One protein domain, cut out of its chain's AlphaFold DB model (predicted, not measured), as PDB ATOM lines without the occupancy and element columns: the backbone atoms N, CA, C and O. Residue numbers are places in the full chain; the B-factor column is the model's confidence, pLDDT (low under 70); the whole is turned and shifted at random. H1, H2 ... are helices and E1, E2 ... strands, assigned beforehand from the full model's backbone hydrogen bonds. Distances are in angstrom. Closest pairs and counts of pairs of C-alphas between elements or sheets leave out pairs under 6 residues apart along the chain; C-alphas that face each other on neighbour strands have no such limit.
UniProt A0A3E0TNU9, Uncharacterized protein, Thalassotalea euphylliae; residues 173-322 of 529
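AT A GLANCE: This is residues 173 to 322 of the 529 residues of an uncharacterized protein of Thalassotalea euphylliae (UniProt A0A3E0TNU9). Two sheets lie face to face as an elongated sandwich, with the strands running mostly lengthwise; the larger sheet, E2 E9 E8 E4 E6, is curled like part of a barrel, and the smaller one is E1 E3 E7 E5. Two short helices sit near opposite ends, H1 just before E3 and H2 by the other end of E3. The printed part has 150 residues, with the order E1 E2 H1 E3 E4 E5 E6 H2 E7 E8 E9. The larger sheet is mixed, the smaller one all antiparallel, and the class is mostly strand. The whole is compact, with a radius of gyration of the C-alphas of 16.6 A, and its outline is a rod spanning 56 by 27 by 25 A.

IN THESE COORDINATES: In the larger sheet, E2 is residues 182 to 184, E9 residues 307 to 321 (38.1 A), E8 residues 292 to 302 (33.2 A), E4 residues 219 to 227 (24.2 A) and E6 residues 252 to 257. In the smaller sheet, E1 is residues 173 to 177, E3 residues 201 to 210 (28.9 A), E7 residues 274 to 280 (18.8 A) and E5 residues 233 to 237. H1 is residues 196 to 199 and H2 residues 266 to 271. E1 begins at C-alpha 173 (32.688, 3.587, 31.164), and E9 ends at C-alpha 321 (23.753, 15.459, 59.399).

HOW THE PARTS SIT: E8 and E9 form a hairpin, with N 300 and O 308 2.8 A apart, within hydrogen-bond range. E8 and E4 are antiparallel at 168 degrees, with N 297 and O 225 at 2.9 A. E4 and the edge strand E6 are antiparallel, with N 257 and O 222 at 2.7 A. The edge strand E2 is parallel to E9, with N 183 and O 320 at 2.9 A. This pairing is staggered: E9 pairs with E8 over residues 307 to 319 and with E2 over residues 320 to 321. In the other sheet, E3 is antiparallel to E1, with N 207 and O 175 at 2.8 A, and to E7, with N 204 and O 276 at 2.8 A. E7 and E5 are antiparallel, with N 277 and O 237 at 2.7 A. The two sheets form a sandwich, two sheets face to face, their facing parts 8.5 A centre to centre and their strands at 23 degrees. Between the sheets, the closest C-alphas of E1 and E9 are those of Leu 174 and Leu 310, 6.1 A apart. H2 only grazes the smaller sheet; its closest C-alpha pair with E3 is Asn 270 and Phe 208, 6.0 A. H1 is not on either sheet, for the smaller one only just, with 4 pairs of C-alphas within 10 A. In H2 every O i to N i+4 pair is within hydrogen-bond range; H1 is too short for such a pair.

THE WHOLE: The two C-alphas farthest apart, those of Glu 186 and Gly 215, are 55.6 A apart. The printed part has no cut. The links E2 to H1, E5 to E6 and E7 to E8 are long. The mean pLDDT of the printed part is 85.8; residues 210 to 217, 259 to 264, 266, 270 to 273 and 304 to 306 are under 70.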
ATOM      1  N   SER A 173      32.890   2.431  30.295       81.00
ATOM      2  CA  SER A 173      32.688   3.587  31.164       81.00
ATOM      3  C   SER A 173      32.058   3.161  32.485       81.00
ATOM      4  O   SER A 173      31.426   2.109  32.578       81.00
ATOM      5  N   LEU A 174      32.237   3.990  33.511       86.19
ATOM      6  CA  LEU A 174      31.536   3.865  34.780       86.19
ATOM      7  C   LEU A 174      30.793   5.172  35.058       86.19
ATOM      8  O   LEU A 174      31.388   6.250  35.047       86.19
ATOM      9  N   ALA A 175      29.503   5.060  35.333       88.12
ATOM     10  CA  ALA A 175      28.702   6.088  35.976       88.12
ATOM     11  C   ALA A 175      28.227   5.557  37.330       88.12
ATOM     12  O   ALA A 175      28.091   4.348  37.506       88.12
ATOM     13  N   PHE A 176      27.978   6.439  38.291       89.69
ATOM     14  CA  PHE A 176      27.412   6.033  39.571       89.69
ATOM     15  C   PHE A 176      26.576   7.145  40.200       89.69
ATOM     16  O   PHE A 176      26.892   8.332  40.053       89.69
ATOM     17  N   ASP A 177      25.517   6.733  40.890       91.81
ATOM     18  CA  ASP A 177      24.701   7.592  41.745       91.81
ATOM     19  C   ASP A 177      25.308   7.581  43.156       91.81
ATOM     20  O   ASP A 177      25.845   6.570  43.594       91.81
ATOM     21  N   LYS A 178      25.331   8.726  43.837       93.19
ATOM     22  CA  LYS A 178      26.152   8.912  45.042       93.19
ATOM     23  C   LYS A 178      25.442   8.432  46.305       93.19
ATOM     24  O   LYS A 178      24.238   8.609  46.414       93.19
ATOM     25  N   LEU A 179      26.230   7.982  47.279       96.62
ATOM     26  CA  LEU A 179      25.817   7.879  48.680       96.62
ATOM     27  C   LEU A 179      25.490   9.279  49.210       96.62
ATOM     28  O   LEU A 179      26.334  10.181  49.152       96.62
ATOM     29  N   ASP A 180      24.273   9.483  49.687       96.81
ATOM     30  CA  ASP A 180      23.799  10.800  50.113       96.81
ATOM     31  C   ASP A 180      22.873  10.763  51.334       96.81
ATOM     32  O   ASP A 180      22.226  11.773  51.653       96.81
ATOM     33  N   ALA A 181      22.859   9.639  52.062       95.94
ATOM     34  CA  ALA A 181      22.035   9.501  53.249       95.94
ATOM     35  C   ALA A 181      22.308  10.610  54.276       95.94
ATOM     36  O   ALA A 181      23.444  11.018  54.556       95.94
ATOM     37  N   LYS A 182      21.215  11.107  54.858       94.25
ATOM     38  CA  LYS A 182      21.243  12.099  55.930       94.25
ATOM     39  C   LYS A 182      21.180  11.384  57.265       94.25
ATOM     40  O   LYS A 182      20.211  10.681  57.515       94.25
ATOM     41  N   ILE A 183      22.176  11.572  58.117       93.50
ATOM     42  CA  ILE A 183      22.182  11.029  59.479       93.50
ATOM     43  C   ILE A 183      21.108  11.753  60.286       93.50
ATOM     44  O   ILE A 183      21.059  12.983  60.255       93.50
ATOM     45  N   ASN A 184      20.257  10.995  60.974       91.44
ATOM     46  CA  ASN A 184      19.127  11.499  61.732       91.44
ATOM     47  C   ASN A 184      19.532  11.878  63.157       91.44
ATOM     48  O   ASN A 184      19.711  11.029  64.026       91.44
ATOM     49  N   VAL A 185      19.619  13.174  63.416       86.75
ATOM     50  CA  VAL A 185      19.966  13.712  64.732       86.75
ATOM     51  C   VAL A 185      18.825  13.613  65.756       86.75
ATOM     52  O   VAL A 185      19.094  13.777  66.939       86.75
ATOM     53  N   GLU A 186      17.575  13.349  65.343       84.44
ATOM     54  CA  GLU A 186      16.463  13.078  66.283       84.44
ATOM     55  C   GLU A 186      16.588  11.726  66.972       84.44
ATOM     56  O   GLU A 186      16.051  11.531  68.056       84.44
ATOM     57  N   ASP A 187      17.270  10.802  66.309       86.69
ATOM     58  CA  ASP A 187      17.458   9.428  66.751       86.69
ATOM     59  C   ASP A 187      18.896   9.242  67.236       86.69
ATOM     60  O   ASP A 187      19.564   8.292  66.856       86.69
ATOM     61  N   ASP A 188      19.427  10.244  67.947       83.62
ATOM     62  CA  ASP A 188      20.787  10.265  68.505       83.62
ATOM     63  C   ASP A 188      21.900   9.911  67.492       83.62
ATOM     64  O   ASP A 188      22.975   9.435  67.854       83.62
ATOM     65  N   ARG A 189      21.661  10.199  66.199       89.38
ATOM     66  CA  ARG A 189      22.526   9.841  65.057       89.38
ATOM     67  C   ARG A 189      22.712   8.333  64.875       89.38
ATOM     68  O   ARG A 189      23.682   7.917  64.256       89.38
ATOM     69  N   GLU A 190      21.804   7.514  65.374       91.06
ATOM     70  CA  GLU A 190      21.854   6.055  65.268       91.06
ATOM     71  C   GLU A 190      21.266   5.538  63.945       91.06
ATOM     72  O   GLU A 190      21.553   4.416  63.527       91.06
ATOM     73  N   THR A 191      20.483   6.368  63.248       93.25
ATOM     74  CA  THR A 191      19.845   6.038  61.967       93.25
ATOM     75  C   THR A 191      20.023   7.137  60.921       93.25
ATOM     76  O   THR A 191      20.498   8.239  61.197       93.25
ATOM     77  N   PHE A 192      19.635   6.839  59.684       95.44
ATOM     78  CA  PHE A 192      19.411   7.821  58.630       95.44
ATOM     79  C   PHE A 192      17.967   8.344  58.637       95.44
ATOM     80  O   PHE A 192      17.037   7.703  59.132       95.44
ATOM     81  N   VAL A 193      17.759   9.514  58.038       92.06
ATOM     82  CA  VAL A 193      16.431  10.086  57.809       92.06
ATOM     83  C   VAL A 193      15.684   9.237  56.786       92.06
ATOM     84  O   VAL A 193      16.108   9.100  55.642       92.06
ATOM     85  N   GLY A 194      14.525   8.714  57.175       91.12
ATOM     86  CA  GLY A 194      13.697   7.890  56.306       91.12
ATOM     87  C   GLY A 194      12.703   7.049  57.093       91.12
ATOM     88  O   GLY A 194      12.429   7.307  58.263       91.12
ATOM     89  N   THR A 195      12.159   6.022  56.445       88.06
ATOM     90  CA  THR A 195      11.276   5.031  57.076       88.06
ATOM     91  C   THR A 195      11.666   3.626  56.638       88.06
ATOM     92  O   THR A 195      11.955   3.429  55.456       88.06
ATOM     93  N   GLY A 196      11.594   2.645  57.543       91.00
ATOM     94  CA  GLY A 196      11.926   1.253  57.223       91.00
ATOM     95  C   GLY A 196      13.411   1.094  56.902       91.00
ATOM     96  O   GLY A 196      14.245   1.682  57.582       91.00
ATOM     97  N   ASP A 197      13.736   0.344  55.848       87.31
ATOM     98  CA  ASP A 197      15.126   0.033  55.485       87.31
ATOM     99  C   ASP A 197      15.978   1.293  55.266       87.31
ATOM    100  O   ASP A 197      17.121   1.341  55.712       87.31
ATOM    101  N   ALA A 198      15.386   2.358  54.711       88.19
ATOM    102  CA  ALA A 198      16.048   3.646  54.482       88.19
ATOM    103  C   ALA A 198      16.572   4.326  55.762       88.19
ATOM    104  O   ALA A 198      17.404   5.217  55.664       88.19
ATOM    105  N   GLN A 199      16.125   3.919  56.957       93.31
ATOM    106  CA  GLN A 199      16.705   4.393  58.223       93.31
ATOM    107  C   GLN A 199      18.051   3.737  58.543       93.31
ATOM    108  O   GLN A 199      18.784   4.201  59.404       93.31
ATOM    109  N   THR A 200      18.384   2.636  57.881       95.06
ATOM    110  CA  THR A 200      19.555   1.816  58.220       95.06
ATOM    111  C   THR A 200      20.427   1.507  57.018       95.06
ATOM    112  O   THR A 200      21.458   0.855  57.164       95.06
ATOM    113  N   SER A 201      20.035   1.958  55.827       95.62
ATOM    114  CA  SER A 201      20.755   1.678  54.598       95.62
ATOM    115  C   SER A 201      20.895   2.895  53.701       95.62
ATOM    116  O   SER A 201      19.935   3.643  53.533       95.62
ATOM    117  N   ASP A 202      22.050   2.999  53.055       97.38
ATOM    118  CA  ASP A 202      22.318   3.912  51.944       97.38
ATOM    119  C   ASP A 202      22.792   3.107  50.726       97.38
ATOM    120  O   ASP A 202      23.365   2.025  50.883       97.38
ATOM    121  N   VAL A 203      22.540   3.597  49.515       96.19
ATOM    122  CA  VAL A 203      22.746   2.837  48.277       96.19
ATOM    123  C   VAL A 203      23.638   3.603  47.304       96.19
ATOM    124  O   VAL A 203      23.320   4.705  46.876       96.19
ATOM    125  N   LEU A 204      24.742   2.973  46.905       96.00
ATOM    126  CA  LEU A 204      25.608   3.396  45.806       96.00
ATOM    127  C   LEU A 204      25.233   2.606  44.549       96.00
ATOM    128  O   LEU A 204      25.561   1.424  44.452       96.00
ATOM    129  N   THR A 205      24.590   3.233  43.568       93.31
ATOM    130  CA  THR A 205      24.278   2.567  42.292       93.31
ATOM    131  C   THR A 205      25.465   2.671  41.340       93.31
ATOM    132  O   THR A 205      25.912   3.775  41.029       93.31
ATOM    133  N   LEU A 206      25.965   1.539  40.840       91.19
ATOM    134  CA  LEU A 206      27.075   1.473  39.883       91.19
ATOM    135  C   LEU A 206      26.575   1.047  38.502       91.19
ATOM    136  O   LEU A 206      26.033  -0.040  38.352       91.19
ATOM    137  N   LYS A 207      26.830   1.867  37.478       88.69
ATOM    138  CA  LYS A 207      26.418   1.637  36.086       88.69
ATOM    139  C   LYS A 207      27.629   1.516  35.176       88.69
ATOM    140  O   LYS A 207      28.266   2.516  34.835       88.69
ATOM    141  N   PHE A 208      27.924   0.295  34.746       84.00
ATOM    142  CA  PHE A 208      28.945   0.032  33.735       84.00
ATOM    143  C   PHE A 208      28.344   0.211  32.338       84.00
ATOM    144  O   PHE A 208      27.319  -0.381  32.011       84.00
ATOM    145  N   GLY A 209      28.961   1.060  31.519       75.50
ATOM    146  CA  GLY A 209      28.545   1.302  30.142       75.50
ATOM    147  C   GLY A 209      29.372   0.490  29.151       75.50
ATOM    148  O   GLY A 209      30.603   0.542  29.181       75.50
ATOM    149  N   ASP A 210      28.691  -0.216  28.251       65.25
ATOM    150  CA  ASP A 210      29.293  -0.961  27.142       65.25
ATOM    151  C   ASP A 210      29.763  -0.007  26.030       65.25
ATOM    152  O   ASP A 210      28.965   0.749  25.462       65.25
ATOM    153  N   VAL A 211      31.049  -0.047  25.678       54.44
ATOM    154  CA  VAL A 211      31.578   0.609  24.478       54.44
ATOM    155  C   VAL A 211      32.114  -0.465  23.532       54.44
ATOM    156  O   VAL A 211      33.309  -0.626  23.322       54.44
ATOM    157  N   ASN A 212      31.172  -1.163  22.895       52.69
ATOM    158  CA  ASN A 212      31.353  -1.957  21.678       52.69
ATOM    159  C   ASN A 212      32.399  -3.085  21.783       52.69
ATOM    160  O   ASN A 212      33.507  -3.002  21.259       52.69
ATOM    161  N   THR A 213      31.989  -4.205  22.369       50.31
ATOM    162  CA  THR A 213      32.809  -5.414  22.577       50.31
ATOM    163  C   THR A 213      33.093  -6.274  21.341       50.31
ATOM    164  O   THR A 213      33.597  -7.395  21.466       50.31
ATOM    165  N   THR A 214      32.817  -5.793  20.126       48.97
ATOM    166  CA  THR A 214      33.082  -6.586  18.915       48.97
ATOM    167  C   THR A 214      34.595  -6.754  18.707       48.97
ATOM    168  O   THR A 214      35.254  -5.874  18.164       48.97
ATOM    169  N   GLY A 215      35.141  -7.903  19.125       52.69
ATOM    170  CA  GLY A 215      36.567  -8.242  19.017       52.69
ATOM    171  C   GLY A 215      37.422  -7.915  20.252       52.69
ATOM    172  O   GLY A 215      38.644  -8.029  20.169       52.69
ATOM    173  N   GLY A 216      36.807  -7.526  21.376       56.81
ATOM    174  CA  GLY A 216      37.511  -7.255  22.637       56.81
ATOM    175  C   GLY A 216      38.068  -8.521  23.304       56.81
ATOM    176  O   GLY A 216      37.556  -9.626  23.109       56.81
ATOM    177  N   ALA A 217      39.133  -8.369  24.098       60.69
ATOM    178  CA  ALA A 217      39.668  -9.455  24.920       60.69
ATOM    179  C   ALA A 217      38.613  -9.935  25.930       60.69
ATOM    180  O   ALA A 217      37.814  -9.140  26.429       60.69
ATOM    181  N   ALA A 218      38.612 -11.231  26.254       71.69
ATOM    182  CA  ALA A 218      37.653 -11.758  27.218       71.69
ATOM    183  C   ALA A 218      37.938 -11.189  28.616       71.69
ATOM    184  O   ALA A 218      39.088 -11.107  29.053       71.69
ATOM    185  N   LEU A 219      36.882 -10.802  29.315       75.94
ATOM    186  CA  LEU A 219      36.950 -10.228  30.651       75.94
ATOM    187  C   LEU A 219      37.159 -11.344  31.687       75.94
ATOM    188  O   LEU A 219      36.578 -12.425  31.554       75.94
ATOM    189  N   SER A 220      37.988 -11.099  32.704       80.56
ATOM    190  CA  SER A 220      38.176 -12.034  33.824       80.56
ATOM    191  C   SER A 220      37.349 -11.643  35.035       80.56
ATOM    192  O   SER A 220      36.625 -12.478  35.562       80.56
ATOM    193  N   SER A 221      37.441 -10.384  35.457       86.31
ATOM    194  CA  SER A 221      36.765  -9.892  36.654       86.31
ATOM    195  C   SER A 221      36.635  -8.375  36.636       86.31
ATOM    196  O   SER A 221      37.444  -7.697  36.002       86.31
ATOM    197  N   VAL A 222      35.706  -7.837  37.418       87.81
ATOM    198  CA  VAL A 222      35.647  -6.408  37.742       87.81
ATOM    199  C   VAL A 222      35.816  -6.225  39.235       87.81
ATOM    200  O   VAL A 222      35.067  -6.777  40.029       87.81
ATOM    201  N   GLU A 223      36.824  -5.457  39.623       92.19
ATOM    202  CA  GLU A 223      37.100  -5.132  41.016       92.19
ATOM    203  C   GLU A 223      36.547  -3.746  41.329       92.19
ATOM    204  O   GLU A 223      36.872  -2.776  40.644       92.19
ATOM    205  N   VAL A 224      35.721  -3.664  42.368       93.62
ATOM    206  CA  VAL A 224      35.186  -2.414  42.905       93.62
ATOM    207  C   VAL A 224      35.670  -2.264  44.337       93.62
ATOM    208  O   VAL A 224      35.499  -3.167  45.159       93.62
ATOM    209  N   VAL A 225      36.253  -1.108  44.643       96.31
ATOM    210  CA  VAL A 225      36.719  -0.757  45.984       96.31
ATOM    211  C   VAL A 225      36.026   0.522  46.421       96.31
ATOM    212  O   VAL A 225      36.264   1.582  45.853       96.31
ATOM    213  N   ILE A 226      35.197   0.433  47.457       97.44
ATOM    214  CA  ILE A 226      34.614   1.599  48.120       97.44
ATOM    215  C   ILE A 226      35.527   1.963  49.289       97.44
ATOM    216  O   ILE A 226      35.875   1.106  50.101       97.44
ATOM    217  N   LYS A 227      35.929   3.225  49.372       98.00
ATOM    218  CA  LYS A 227      36.779   3.793  50.424       98.00
ATOM    219  C   LYS A 227      35.933   4.716  51.302       98.00
ATOM    220  O   LYS A 227      35.165   5.508  50.762       98.00
ATOM    221  N   GLY A 228      36.096   4.628  52.618       97.38
ATOM    222  CA  GLY A 228      35.313   5.355  53.628       97.38
ATOM    223  C   GLY A 228      35.626   4.838  55.035       97.38
ATOM    224  O   GLY A 228      36.574   4.071  55.194       97.38
ATOM    225  N   ASP A 229      34.848   5.224  56.045       96.12
ATOM    226  CA  ASP A 229      34.892   4.631  57.387       96.12
ATOM    227  C   ASP A 229      33.793   3.564  57.532       96.12
ATOM    228  O   ASP A 229      32.594   3.847  57.570       96.12
ATOM    229  N   PHE A 230      34.223   2.306  57.614       96.12
ATOM    230  CA  PHE A 230      33.363   1.131  57.742       96.12
ATOM    231  C   PHE A 230      33.325   0.576  59.173       96.12
ATOM    232  O   PHE A 230      33.019  -0.603  59.367       96.12
ATOM    233  N   THR A 231      33.680   1.376  60.182       93.25
ATOM    234  CA  THR A 231      33.677   0.942  61.591       93.25
ATOM    235  C   THR A 231      32.268   0.584  62.075       93.25
ATOM    236  O   THR A 231      32.093  -0.446  62.734       93.25
ATOM    237  N   ASP A 232      31.266   1.369  61.672       90.94
ATOM    238  CA  ASP A 232      29.868   1.232  62.115       90.94
ATOM    239  C   ASP A 232      28.945   0.593  61.060       90.94
ATOM    240  O   ASP A 232      27.736   0.459  61.257       90.94
ATOM    241  N   ILE A 233      29.529   0.125  59.953       94.38
ATOM    242  CA  ILE A 233      28.825  -0.566  58.870       94.38
ATOM    243  C   ILE A 233      28.809  -2.076  59.151       94.38
ATOM    244  O   ILE A 233      29.851  -2.716  59.307       94.38
ATOM    245  N   VAL A 234      27.609  -2.655  59.200       94.06
ATOM    246  CA  VAL A 234      27.369  -4.082  59.479       94.06
ATOM    247  C   VAL A 234      27.560  -4.926  58.232       94.06
ATOM    248  O   VAL A 234      28.125  -6.018  58.299       94.06
ATOM    249  N   SER A 235      27.094  -4.425  57.091       95.00
ATOM    250  CA  SER A 235      27.240  -5.107  55.812       95.00
ATOM    251  C   SER A 235      27.326  -4.119  54.665       95.00
ATOM    252  O   SER A 235      26.715  -3.055  54.694       95.00
ATOM    253  N   VAL A 236      28.060  -4.518  53.633       96.62
ATOM    254  CA  VAL A 236      28.091  -3.853  52.334       96.62
ATOM    255  C   VAL A 236      27.791  -4.931  51.309       96.62
ATOM    256  O   VAL A 236      28.523  -5.919  51.241       96.62
ATOM    257  N   LYS A 237      26.691  -4.786  50.575       94.56
ATOM    258  CA  LYS A 237      26.167  -5.841  49.704       94.56
ATOM    259  C   LYS A 237      25.791  -5.307  48.342       94.56
ATOM    260  O   LYS A 237      25.261  -4.210  48.263       94.56
ATOM    261  N   ASP A 238      26.028  -6.077  47.290       90.69
ATOM    262  CA  ASP A 238      25.518  -5.735  45.959       90.69
ATOM    263  C   ASP A 238      24.010  -6.038  45.817       90.69
ATOM    264  O   ASP A 238      23.384  -6.651  46.689       90.69
ATOM    265  N   GLY A 239      23.429  -5.660  44.674       84.12
ATOM    266  CA  GLY A 239      22.024  -5.933  44.341       84.12
ATOM    267  C   GLY A 239      21.686  -7.425  44.197       84.12
ATOM    268  O   GLY A 239      20.513  -7.793  44.127       84.12
ATOM    269  N   PHE A 240      22.698  -8.297  44.191       83.94
ATOM    270  CA  PHE A 240      22.567  -9.753  44.196       83.94
ATOM    271  C   PHE A 240      22.778 -10.361  45.593       83.94
ATOM    272  O   PHE A 240      22.756 -11.586  45.735       83.94
ATOM    273  N   ASN A 241      22.917  -9.521  46.628       86.31
ATOM    274  CA  ASN A 241      23.136  -9.891  48.023       86.31
ATOM    275  C   ASN A 241      24.469 -10.637  48.267       86.31
ATOM    276  O   ASN A 241      24.575 -11.423  49.211       86.31
ATOM    277  N   ASN A 242      25.487 -10.382  47.441       89.75
ATOM    278  CA  ASN A 242      26.867 -10.788  47.695       89.75
ATOM    279  C   ASN A 242      27.558  -9.788  48.631       89.75
ATOM    280  O   ASN A 242      27.376  -8.579  48.497       89.75
ATOM    281  N   ASP A 243      28.387 -10.289  49.548       94.06
ATOM    282  CA  ASP A 243      29.095  -9.458  50.523       94.06
ATOM    283  C   ASP A 243      30.388  -8.862  49.948       94.06
ATOM    284  O   ASP A 243      31.251  -9.576  49.432       94.06
ATOM    285  N   TYR A 244      30.571  -7.556  50.135       95.19
ATOM    286  CA  TYR A 244      31.871  -6.910  49.993       95.19
ATOM    287  C   TYR A 244      32.755  -7.263  51.193       95.19
ATOM    288  O   TYR A 244      32.335  -7.250  52.352       95.19
ATOM    289  N   VAL A 245      34.032  -7.511  50.924       96.38
ATOM    290  CA  VAL A 245      35.031  -7.773  51.956       96.38
ATOM    291  C   VAL A 245      35.524  -6.444  52.519       96.38
ATOM    292  O   VAL A 245      36.282  -5.721  51.873       96.38
ATOM    293  N   ILE A 246      35.113  -6.130  53.748       96.88
ATOM    294  CA  ILE A 246      35.642  -4.985  54.494       96.88
ATOM    295  C   ILE A 246      37.028  -5.345  55.033       96.88
ATOM    296  O   ILE A 246      37.195  -6.353  55.725       96.88
ATOM    297  N   ASN A 247      38.029  -4.516  54.744       97.12
ATOM    298  CA  ASN A 247      39.393  -4.753  55.203       97.12
ATOM    299  C   ASN A 247      39.517  -4.650  56.741       97.12
ATOM    300  O   ASN A 247      38.664  -4.104  57.442       97.12
ATOM    301  N   ASN A 248      40.631  -5.144  57.290       96.19
ATOM    302  CA  ASN A 248      40.864  -5.108  58.741       96.19
ATOM    303  C   ASN A 248      40.955  -3.684  59.308       96.19
ATOM    304  O   ASN A 248      40.638  -3.477  60.474       96.19
ATOM    305  N   ALA A 249      41.405  -2.723  58.498       96.44
ATOM    306  CA  ALA A 249      41.518  -1.326  58.900       96.44
ATOM    307  C   ALA A 249      40.170  -0.587  58.898       96.44
ATOM    308  O   ALA A 249      40.129   0.551  59.347       96.44
ATOM    309  N   LYS A 250      39.095  -1.217  58.398       96.50
ATOM    310  CA  LYS A 250      37.769  -0.613  58.214       96.50
ATOM    311  C   LYS A 250      37.781   0.636  57.331       96.50
ATOM    312  O   LYS A 250      36.948   1.513  57.489       96.50
ATOM    313  N   THR A 251      38.704   0.691  56.373       97.19
ATOM    314  CA  THR A 251      38.856   1.830  55.455       97.19
ATOM    315  C   THR A 251      38.400   1.540  54.031       97.19
ATOM    316  O   THR A 251      38.233   2.461  53.232       97.19
ATOM    317  N   THR A 252      38.235   0.260  53.685       97.44
ATOM    318  CA  THR A 252      37.807  -0.156  52.348       97.44
ATOM    319  C   THR A 252      36.857  -1.341  52.412       97.44
ATOM    320  O   THR A 252      37.071  -2.261  53.203       97.44
ATOM    321  N   ALA A 253      35.875  -1.356  51.517       97.06
ATOM    322  CA  ALA A 253      35.049  -2.505  51.184       97.06
ATOM    323  C   ALA A 253      35.323  -2.893  49.726       97.06
ATOM    324  O   ALA A 253      35.163  -2.072  48.823       97.06
ATOM    325  N   THR A 254      35.758  -4.130  49.492       95.88
ATOM    326  CA  THR A 254      36.163  -4.608  48.164       95.88
ATOM    327  C   THR A 254      35.281  -5.756  47.714       95.88
ATOM    328  O   THR A 254      35.079  -6.713  48.458       95.88
ATOM    329  N   PHE A 255      34.816  -5.695  46.473       92.88
ATOM    330  CA  PHE A 255      34.174  -6.821  45.814       92.88
ATOM    331  C   PHE A 255      34.794  -7.055  44.444       92.88
ATOM    332  O   PHE A 255      35.177  -6.118  43.742       92.88
ATOM    333  N   THR A 256      34.902  -8.322  44.066       89.69
ATOM    334  CA  THR A 256      35.376  -8.726  42.748       89.69
ATOM    335  C   THR A 256      34.254  -9.483  42.058       89.69
ATOM    336  O   THR A 256      33.998 -10.649  42.353       89.69
ATOM    337  N   TYR A 257      33.575  -8.803  41.138       82.31
ATOM    338  CA  TYR A 257      32.599  -9.405  40.249       82.31
ATOM    339  C   TYR A 257      33.336 -10.379  39.320       82.31
ATOM    340  O   TYR A 257      34.137  -9.973  38.480       82.31
ATOM    341  N   LEU A 258      33.023 -11.660  39.501       71.12
ATOM    342  CA  LEU A 258      33.565 -12.861  38.862       71.12
ATOM    343  C   LEU A 258      34.891 -13.411  39.388       71.12
ATOM    344  O   LEU A 258      35.984 -12.952  39.077       71.12
ATOM    345  N   GLU A 259      34.730 -14.567  40.027       53.59
ATOM    346  CA  GLU A 259      35.719 -15.631  40.166       53.59
ATOM    347  C   GLU A 259      35.134 -16.938  39.562       53.59
ATOM    348  O   GLU A 259      35.125 -17.999  40.180       53.59
ATOM    349  N   SER A 260      34.533 -16.864  38.364       50.84
ATOM    350  CA  SER A 260      33.973 -18.026  37.644       50.84
ATOM    351  C   SER A 260      34.895 -18.459  36.502       50.84
ATOM    352  O   SER A 260      35.554 -17.640  35.873       50.84
ATOM    353  N   ALA A 261      34.914 -19.760  36.190       55.66
ATOM    354  CA  ALA A 261      35.707 -20.330  35.098       55.66
ATOM    355  C   ALA A 261      35.257 -19.889  33.686       55.66
ATOM    356  O   ALA A 261      35.945 -20.190  32.708       55.66
ATOM    357  N   ALA A 262      34.106 -19.218  33.557       63.03
ATOM    358  CA  ALA A 262      33.604 -18.688  32.293       63.03
ATOM    359  C   ALA A 262      33.920 -17.184  32.161       63.03
ATOM    360  O   ALA A 262      33.721 -16.449  33.128       63.03
ATOM    361  N   PRO A 263      34.386 -16.716  30.986       64.62
ATOM    362  CA  PRO A 263      34.669 -15.304  30.764       64.62
ATOM    363  C   PRO A 263      33.395 -14.461  30.856       64.62
ATOM    364  O   PRO A 263      32.353 -14.844  30.324       64.62
ATOM    365  N   LEU A 264      33.522 -13.296  31.489       69.69
ATOM    366  CA  LEU A 264      32.506 -12.248  31.517       69.69
ATOM    367  C   LEU A 264      32.176 -11.804  30.083       69.69
ATOM    368  O   LEU A 264      33.079 -11.510  29.292       69.69
ATOM    369  N   THR A 265      30.893 -11.709  29.751       71.38
ATOM    370  CA  THR A 265      30.429 -11.052  28.528       71.38
ATOM    371  C   THR A 265      30.070  -9.594  28.796       71.38
ATOM    372  O   THR A 265      29.854  -9.173  29.932       71.38
ATOM    373  N   ALA A 266      29.964  -8.806  27.728       67.19
ATOM    374  CA  ALA A 266      29.523  -7.422  27.841       67.19
ATOM    375  C   ALA A 266      28.103  -7.294  28.403       67.19
ATOM    376  O   ALA A 266      27.799  -6.395  29.183       67.19
ATOM    377  N   ALA A 267      27.245  -8.246  28.030       71.56
ATOM    378  CA  ALA A 267      25.894  -8.347  28.548       71.56
ATOM    379  C   ALA A 267      25.895  -8.601  30.061       71.56
ATOM    380  O   ALA A 267      25.098  -7.986  30.759       71.56
ATOM    381  N   ASP A 268      26.821  -9.427  30.563       73.62
ATOM    382  CA  ASP A 268      26.940  -9.692  31.999       73.62
ATOM    383  C   ASP A 268      27.313  -8.415  32.768       73.62
ATOM    384  O   ASP A 268      26.733  -8.142  33.815       73.62
ATOM    385  N   LEU A 269      28.196  -7.569  32.224       72.06
ATOM    386  CA  LEU A 269      28.535  -6.283  32.846       72.06
ATOM    387  C   LEU A 269      27.394  -5.274  32.847       72.06
ATOM    388  O   LEU A 269      27.189  -4.600  33.851       72.06
ATOM    389  N   ASN A 270      26.609  -5.217  31.774       68.75
ATOM    390  CA  ASN A 270      25.403  -4.388  31.752       68.75
ATOM    391  C   ASN A 270      24.341  -4.884  32.749       68.75
ATOM    392  O   ASN A 270      23.458  -4.123  33.130       68.75
ATOM    393  N   THR A 271      24.408  -6.153  33.171       66.69
ATOM    394  CA  THR A 271      23.577  -6.682  34.265       66.69
ATOM    395  C   THR A 271      24.195  -6.504  35.651       66.69
ATOM    396  O   THR A 271      23.479  -6.665  36.632       66.69
ATOM    397  N   ILE A 272      25.473  -6.110  35.747       67.06
ATOM    398  CA  ILE A 272      26.124  -5.651  36.989       67.06
ATOM    399  C   ILE A 272      25.734  -4.179  37.280       67.06
ATOM    400  O   ILE A 272      26.434  -3.471  37.993       67.06
ATOM    401  N   ASP A 273      24.598  -3.692  36.762       66.50
ATOM    402  CA  ASP A 273      23.954  -2.486  37.299       66.50
ATOM    403  C   ASP A 273      23.493  -2.808  38.726       66.50
ATOM    404  O   ASP A 273      22.427  -3.388  38.948       66.50
ATOM    405  N   THR A 274      24.392  -2.592  39.685       76.56
ATOM    406  CA  THR A 274      24.223  -3.045  41.061       76.56
ATOM    407  C   THR A 274      24.075  -1.860  41.982       76.56
ATOM    408  O   THR A 274      24.973  -1.021  42.095       76.56
ATOM    409  N   ASP A 275      22.975  -1.882  42.714       90.62
ATOM    410  CA  ASP A 275      22.796  -1.129  43.939       90.62
ATOM    411  C   ASP A 275      23.673  -1.753  45.027       90.62
ATOM    412  O   ASP A 275      23.394  -2.844  45.526       90.62
ATOM    413  N   VAL A 276      24.770  -1.084  45.375       93.88
ATOM    414  CA  VAL A 276      25.603  -1.466  46.513       93.88
ATOM    415  C   VAL A 276      25.023  -0.831  47.766       93.88
ATOM    416  O   VAL A 276      25.133   0.372  47.981       93.88
ATOM    417  N   THR A 277      24.397  -1.648  48.599       96.25
ATOM    418  CA  THR A 277      23.749  -1.231  49.839       96.25
ATOM    419  C   THR A 277      24.740  -1.287  50.997       96.25
ATOM    420  O   THR A 277      25.276  -2.350  51.319       96.25
ATOM    421  N   LEU A 278      24.967  -0.146  51.643       97.25
ATOM    422  CA  LEU A 278      25.690  -0.021  52.905       97.25
ATOM    423  C   LEU A 278      24.659  -0.044  54.031       97.25
ATOM    424  O   LEU A 278      23.766   0.794  54.048       97.25
ATOM    425  N   THR A 279      24.785  -0.974  54.976       96.44
ATOM    426  CA  THR A 279      23.861  -1.111  56.112       96.44
ATOM    427  C   THR A 279      24.567  -0.802  57.424       96.44
ATOM    428  O   THR A 279      25.577  -1.432  57.746       96.44
ATOM    429  N   VAL A 280      24.030   0.143  58.192       95.25
ATOM    430  CA  VAL A 280      24.500   0.493  59.541       95.25
ATOM    431  C   VAL A 280      23.815  -0.366  60.607       95.25
ATOM    432  O   VAL A 280      22.844  -1.075  60.331       95.25
ATOM    433  N   LYS A 281      24.346  -0.352  61.833       90.19
ATOM    434  CA  LYS A 281      23.683  -0.991  62.983       90.19
ATOM    435  C   LYS A 281      22.367  -0.281  63.301       90.19
ATOM    436  O   LYS A 281      22.215   0.894  63.005       90.19
ATOM    437  N   SER A 282      21.437  -0.999  63.922       84.81
ATOM    438  CA  SER A 282      20.158  -0.453  64.378       84.81
ATOM    439  C   SER A 282      19.737  -1.060  65.717       84.81
ATOM    440  O   SER A 282      20.233  -2.121  66.109       84.81
ATOM    441  N   GLY A 283      18.808  -0.394  66.407       82.81
ATOM    442  CA  GLY A 283      18.318  -0.805  67.726       82.81
ATOM    443  C   GLY A 283      19.334  -0.552  68.844       82.81
ATOM    444  O   GLY A 283      20.209   0.288  68.700       82.81
ATOM    445  N   ASP A 284      19.247  -1.311  69.940       82.19
ATOM    446  CA  ASP A 284      20.045  -1.090  71.164       82.19
ATOM    447  C   ASP A 284      21.579  -1.178  70.971       82.19
ATOM    448  O   ASP A 284      22.336  -0.765  71.849       82.19
ATOM    449  N   ASP A 285      22.041  -1.746  69.851       82.44
ATOM    450  CA  ASP A 285      23.460  -1.872  69.487       82.44
ATOM    451  C   ASP A 285      23.918  -0.799  68.477       82.44
ATOM    452  O   ASP A 285      25.051  -0.861  67.976       82.44
ATOM    453  N   ALA A 286      23.037   0.139  68.116       87.44
ATOM    454  CA  ALA A 286      23.385   1.243  67.243       87.44
ATOM    455  C   ALA A 286      24.447   2.139  67.897       87.44
ATOM    456  O   ALA A 286      24.605   2.202  69.115       87.44
ATOM    457  N   VAL A 287      25.259   2.758  67.049       88.44
ATOM    458  CA  VAL A 287      26.347   3.642  67.462       88.44
ATOM    459  C   VAL A 287      26.147   4.956  66.733       88.44
ATOM    460  O   VAL A 287      25.693   4.961  65.591       88.44
ATOM    461  N   GLU A 288      26.517   6.052  67.389       89.81
ATOM    462  CA  GLU A 288      26.482   7.392  66.817       89.81
ATOM    463  C   GLU A 288      27.232   7.447  65.473       89.81
ATOM    464  O   GLU A 288      28.462   7.324  65.413       89.81
ATOM    465  N   LEU A 289      26.483   7.648  64.389       92.44
ATOM    466  CA  LEU A 289      27.019   7.806  63.046       92.44
ATOM    467  C   LEU A 289      27.690   9.172  62.898       92.44
ATOM    468  O   LEU A 289      27.246  10.191  63.433       92.44
ATOM    469  N   LYS A 290      28.759   9.202  62.101       90.88
ATOM    470  CA  LYS A 290      29.531  10.412  61.806       90.88
ATOM    471  C   LYS A 290      29.392  10.799  60.347       90.88
ATOM    472  O   LYS A 290      29.267   9.940  59.474       90.88
ATOM    473  N   GLU A 291      29.483  12.100  60.092       92.38
ATOM    474  CA  GLU A 291      29.670  12.599  58.734       92.38
ATOM    475  C   GLU A 291      30.950  12.008  58.142       92.38
ATOM    476  O   GLU A 291      31.985  11.929  58.811       92.38
ATOM    477  N   GLN A 292      30.877  11.577  56.889       95.50
ATOM    478  CA  GLN A 292      32.012  10.979  56.197       95.50
ATOM    479  C   GLN A 292      31.852  11.073  54.685       95.50
ATOM    480  O   GLN A 292      30.741  11.136  54.165       95.50
ATOM    481  N   GLU A 293      32.980  11.058  53.982       97.12
ATOM    482  CA  GLU A 293      33.036  11.044  52.523       97.12
ATOM    483  C   GLU A 293      33.411   9.654  52.014       97.12
ATOM    484  O   GLU A 293      34.271   8.976  52.583       97.12
ATOM    485  N   PHE A 294      32.826   9.274  50.883       97.88
ATOM    486  CA  PHE A 294      33.106   8.015  50.214       97.88
ATOM    487  C   PHE A 294      33.781   8.245  48.869       97.88
ATOM    488  O   PHE A 294      33.483   9.191  48.131       97.88
ATOM    489  N   LYS A 295      34.678   7.329  48.513       97.62
ATOM    490  CA  LYS A 295      35.291   7.263  47.185       97.62
ATOM    491  C   LYS A 295      35.162   5.871  46.605       97.62
ATOM    492  O   LYS A 295      35.027   4.904  47.349       97.62
ATOM    493  N   VAL A 296      35.240   5.770  45.287       96.19
ATOM    494  CA  VAL A 296      35.219   4.494  44.580       96.19
ATOM    495  C   VAL A 296      36.398   4.386  43.619       96.19
ATOM    496  O   VAL A 296      36.699   5.323  42.873       96.19
ATOM    497  N   ASP A 297      37.034   3.220  43.636       95.25
ATOM    498  CA  ASP A 297      37.894   2.744  42.561       95.25
ATOM    499  C   ASP A 297      37.177   1.607  41.837       95.25
ATOM    500  O   ASP A 297      36.518   0.769  42.463       95.25
ATOM    501  N   ALA A 298      37.338   1.546  40.521       91.62
ATOM    502  CA  ALA A 298      36.816   0.453  39.718       91.62
ATOM    503  C   ALA A 298      37.830   0.056  38.654       91.62
ATOM    504  O   ALA A 298      38.288   0.892  37.874       91.62
ATOM    505  N   THR A 299      38.152  -1.232  38.605       89.88
ATOM    506  CA  THR A 299      39.120  -1.791  37.665       89.88
ATOM    507  C   THR A 299      38.517  -2.981  36.940       89.88
ATOM    508  O   THR A 299      38.115  -3.965  37.558       89.88
ATOM    509  N   ILE A 300      38.510  -2.926  35.613       84.44
ATOM    510  CA  ILE A 300      38.208  -4.080  34.771       84.44
ATOM    511  C   ILE A 300      39.495  -4.863  34.547       84.44
ATOM    512  O   ILE A 300      40.485  -4.308  34.074       84.44
ATOM    513  N   LYS A 301      39.478  -6.161  34.844       83.62
ATOM    514  CA  LYS A 301      40.561  -7.097  34.533       83.62
ATOM    515  C   LYS A 301      40.135  -7.994  33.377       83.62
ATOM    516  O   LYS A 301      38.993  -8.451  33.292       83.62
ATOM    517  N   TYR A 302      41.076  -8.269  32.489       77.62
ATOM    518  CA  TYR A 302      40.883  -9.192  31.376       77.62
ATOM    519  C   TYR A 302      41.431 -10.576  31.739       77.62
ATOM    520  O   TYR A 302      42.132 -10.739  32.733       77.62
ATOM    521  N   ASN A 303      41.115 -11.607  30.958       71.50
ATOM    522  CA  ASN A 303      41.706 -12.946  31.113       71.50
ATOM    523  C   ASN A 303      43.206 -12.995  30.764       71.50
ATOM    524  O   ASN A 303      43.879 -14.001  30.972       71.50
ATOM    525  N   THR A 304      43.723 -11.892  30.235       67.25
ATOM    526  CA  THR A 304      45.149 -11.579  30.146       67.25
ATOM    527  C   THR A 304      45.608 -10.837  31.405       67.25
ATOM    528  O   THR A 304      44.782 -10.286  32.117       67.25
ATOM    529  N   ASN A 305      46.911 -10.686  31.642       66.50
ATOM    530  CA  ASN A 305      47.438  -9.879  32.761       66.50
ATOM    531  C   ASN A 305      47.206  -8.350  32.620       66.50
ATOM    532  O   ASN A 305      47.962  -7.562  33.179       66.50
ATOM    533  N   GLN A 306      46.198  -7.925  31.855       67.31
ATOM    534  CA  GLN A 306      45.850  -6.529  31.606       67.31
ATOM    535  C   GLN A 306      44.661  -6.097  32.461       67.31
ATOM    536  O   GLN A 306      43.736  -6.876  32.719       67.31
ATOM    537  N   SER A 307      44.650  -4.814  32.805       80.12
ATOM    538  CA  SER A 307      43.539  -4.163  33.485       80.12
ATOM    539  C   SER A 307      43.344  -2.732  32.995       80.12
ATOM    540  O   SER A 307      44.307  -2.068  32.617       80.12
ATOM    541  N   ILE A 308      42.106  -2.250  33.039       79.56
ATOM    542  CA  ILE A 308      41.750  -0.852  32.792       79.56
ATOM    543  C   ILE A 308      41.122  -0.294  34.061       79.56
ATOM    544  O   ILE A 308      40.156  -0.847  34.583       79.56
ATOM    545  N   GLU A 309      41.662   0.822  34.527       86.62
ATOM    546  CA  GLU A 309      41.079   1.618  35.598       86.62
ATOM    547  C   GLU A 309      39.957   2.490  35.012       86.62
ATOM    548  O   GLU A 309      40.195   3.299  34.113       86.62
ATOM    549  N   LEU A 310      38.726   2.285  35.479       85.12
ATOM    550  CA  LEU A 310      37.557   3.082  35.088       85.12
ATOM    551  C   LEU A 310      37.325   4.265  36.023       85.12
ATOM    552  O   LEU A 310      36.799   5.293  35.605       85.12
ATOM    553  N   ALA A 311      37.703   4.106  37.290       89.06
ATOM    554  CA  ALA A 311      37.628   5.135  38.309       89.06
ATOM    555  C   ALA A 311      38.750   4.940  39.328       89.06
ATOM    556  O   ALA A 311      39.091   3.805  39.665       89.06
ATOM    557  N   SER A 312      39.277   6.055  39.825       92.88
ATOM    558  CA  SER A 312      40.323   6.103  40.845       92.88
ATOM    559  C   SER A 312      40.080   7.294  41.748       92.88
ATOM    560  O   SER A 312      39.988   8.428  41.270       92.88
ATOM    561  N   ASP A 313      39.891   7.021  43.038       92.75
ATOM    562  CA  ASP A 313      39.513   7.990  44.064       92.75
ATOM    563  C   ASP A 313      38.319   8.874  43.650       92.75
ATOM    564  O   ASP A 313      38.216  10.042  44.044       92.75
ATOM    565  N   ALA A 314      37.399   8.325  42.850       93.12
ATOM    566  CA  ALA A 314      36.263   9.075  42.341       93.12
ATOM    567  C   ALA A 314      35.254   9.314  43.475       93.12
ATOM    568  O   ALA A 314      34.919   8.390  44.211       93.12
ATOM    569  N   ALA A 315      34.781  10.554  43.640       96.25
ATOM    570  CA  ALA A 315      33.911  10.938  44.755       96.25
ATOM    571  C   ALA A 315      32.545  10.238  44.673       96.25
ATOM    572  O   ALA A 315      31.708  10.621  43.854       96.25
ATOM    573  N   ALA A 316      32.322   9.257  45.548       95.50
ATOM    574  CA  ALA A 316      31.164   8.365  45.556       95.50
ATOM    575  C   ALA A 316      30.024   8.842  46.468       95.50
ATOM    576  O   ALA A 316      29.005   8.168  46.560       95.50
ATOM    577  N   GLY A 317      30.173   9.997  47.120       96.81
ATOM    578  CA  GLY A 317      29.139  10.571  47.976       96.81
ATOM    579  C   GLY A 317      29.640  10.952  49.359       96.81
ATOM    580  O   GLY A 317      30.841  10.891  49.625       96.81
ATOM    581  N   ALA A 318      28.722  11.379  50.218       96.38
ATOM    582  CA  ALA A 318      29.007  11.711  51.605       96.38
ATOM    583  C   ALA A 318      27.748  11.592  52.465       96.38
ATOM    584  O   ALA A 318      26.662  11.992  52.043       96.38
ATOM    585  N   TRP A 319      27.921  11.122  53.697       96.44
ATOM    586  CA  TRP A 319      26.906  11.239  54.735       96.44
ATOM    587  C   TRP A 319      27.049  12.571  55.445       96.44
ATOM    588  O   TRP A 319      28.150  12.981  55.815       96.44
ATOM    589  N   THR A 320      25.918  13.228  55.659       93.31
ATOM    590  CA  THR A 320      25.848  14.523  56.347       93.31
ATOM    591  C   THR A 320      24.740  14.496  57.383       93.31
ATOM    592  O   THR A 320      23.758  13.777  57.201       93.31
ATOM    593  N   LEU A 321      24.824  15.325  58.412       89.25
ATOM    594  CA  LEU A 321      23.753  15.459  59.399       89.25
ATOM    595  C   LEU A 321      22.522  16.145  58.788       89.25
ATOM    596  O   LEU A 321      22.658  17.110  58.031       89.25
ATOM    597  N   ASN A 322      21.311  15.742  59.183       87.25
ATOM    598  CA  ASN A 322      20.087  16.533  58.965       87.25
ATOM    599  C   ASN A 322      19.981  17.713  59.957       87.25
ATOM    600  O   ASN A 322      18.922  17.982  60.520       87.25
TER     601      ASN A 322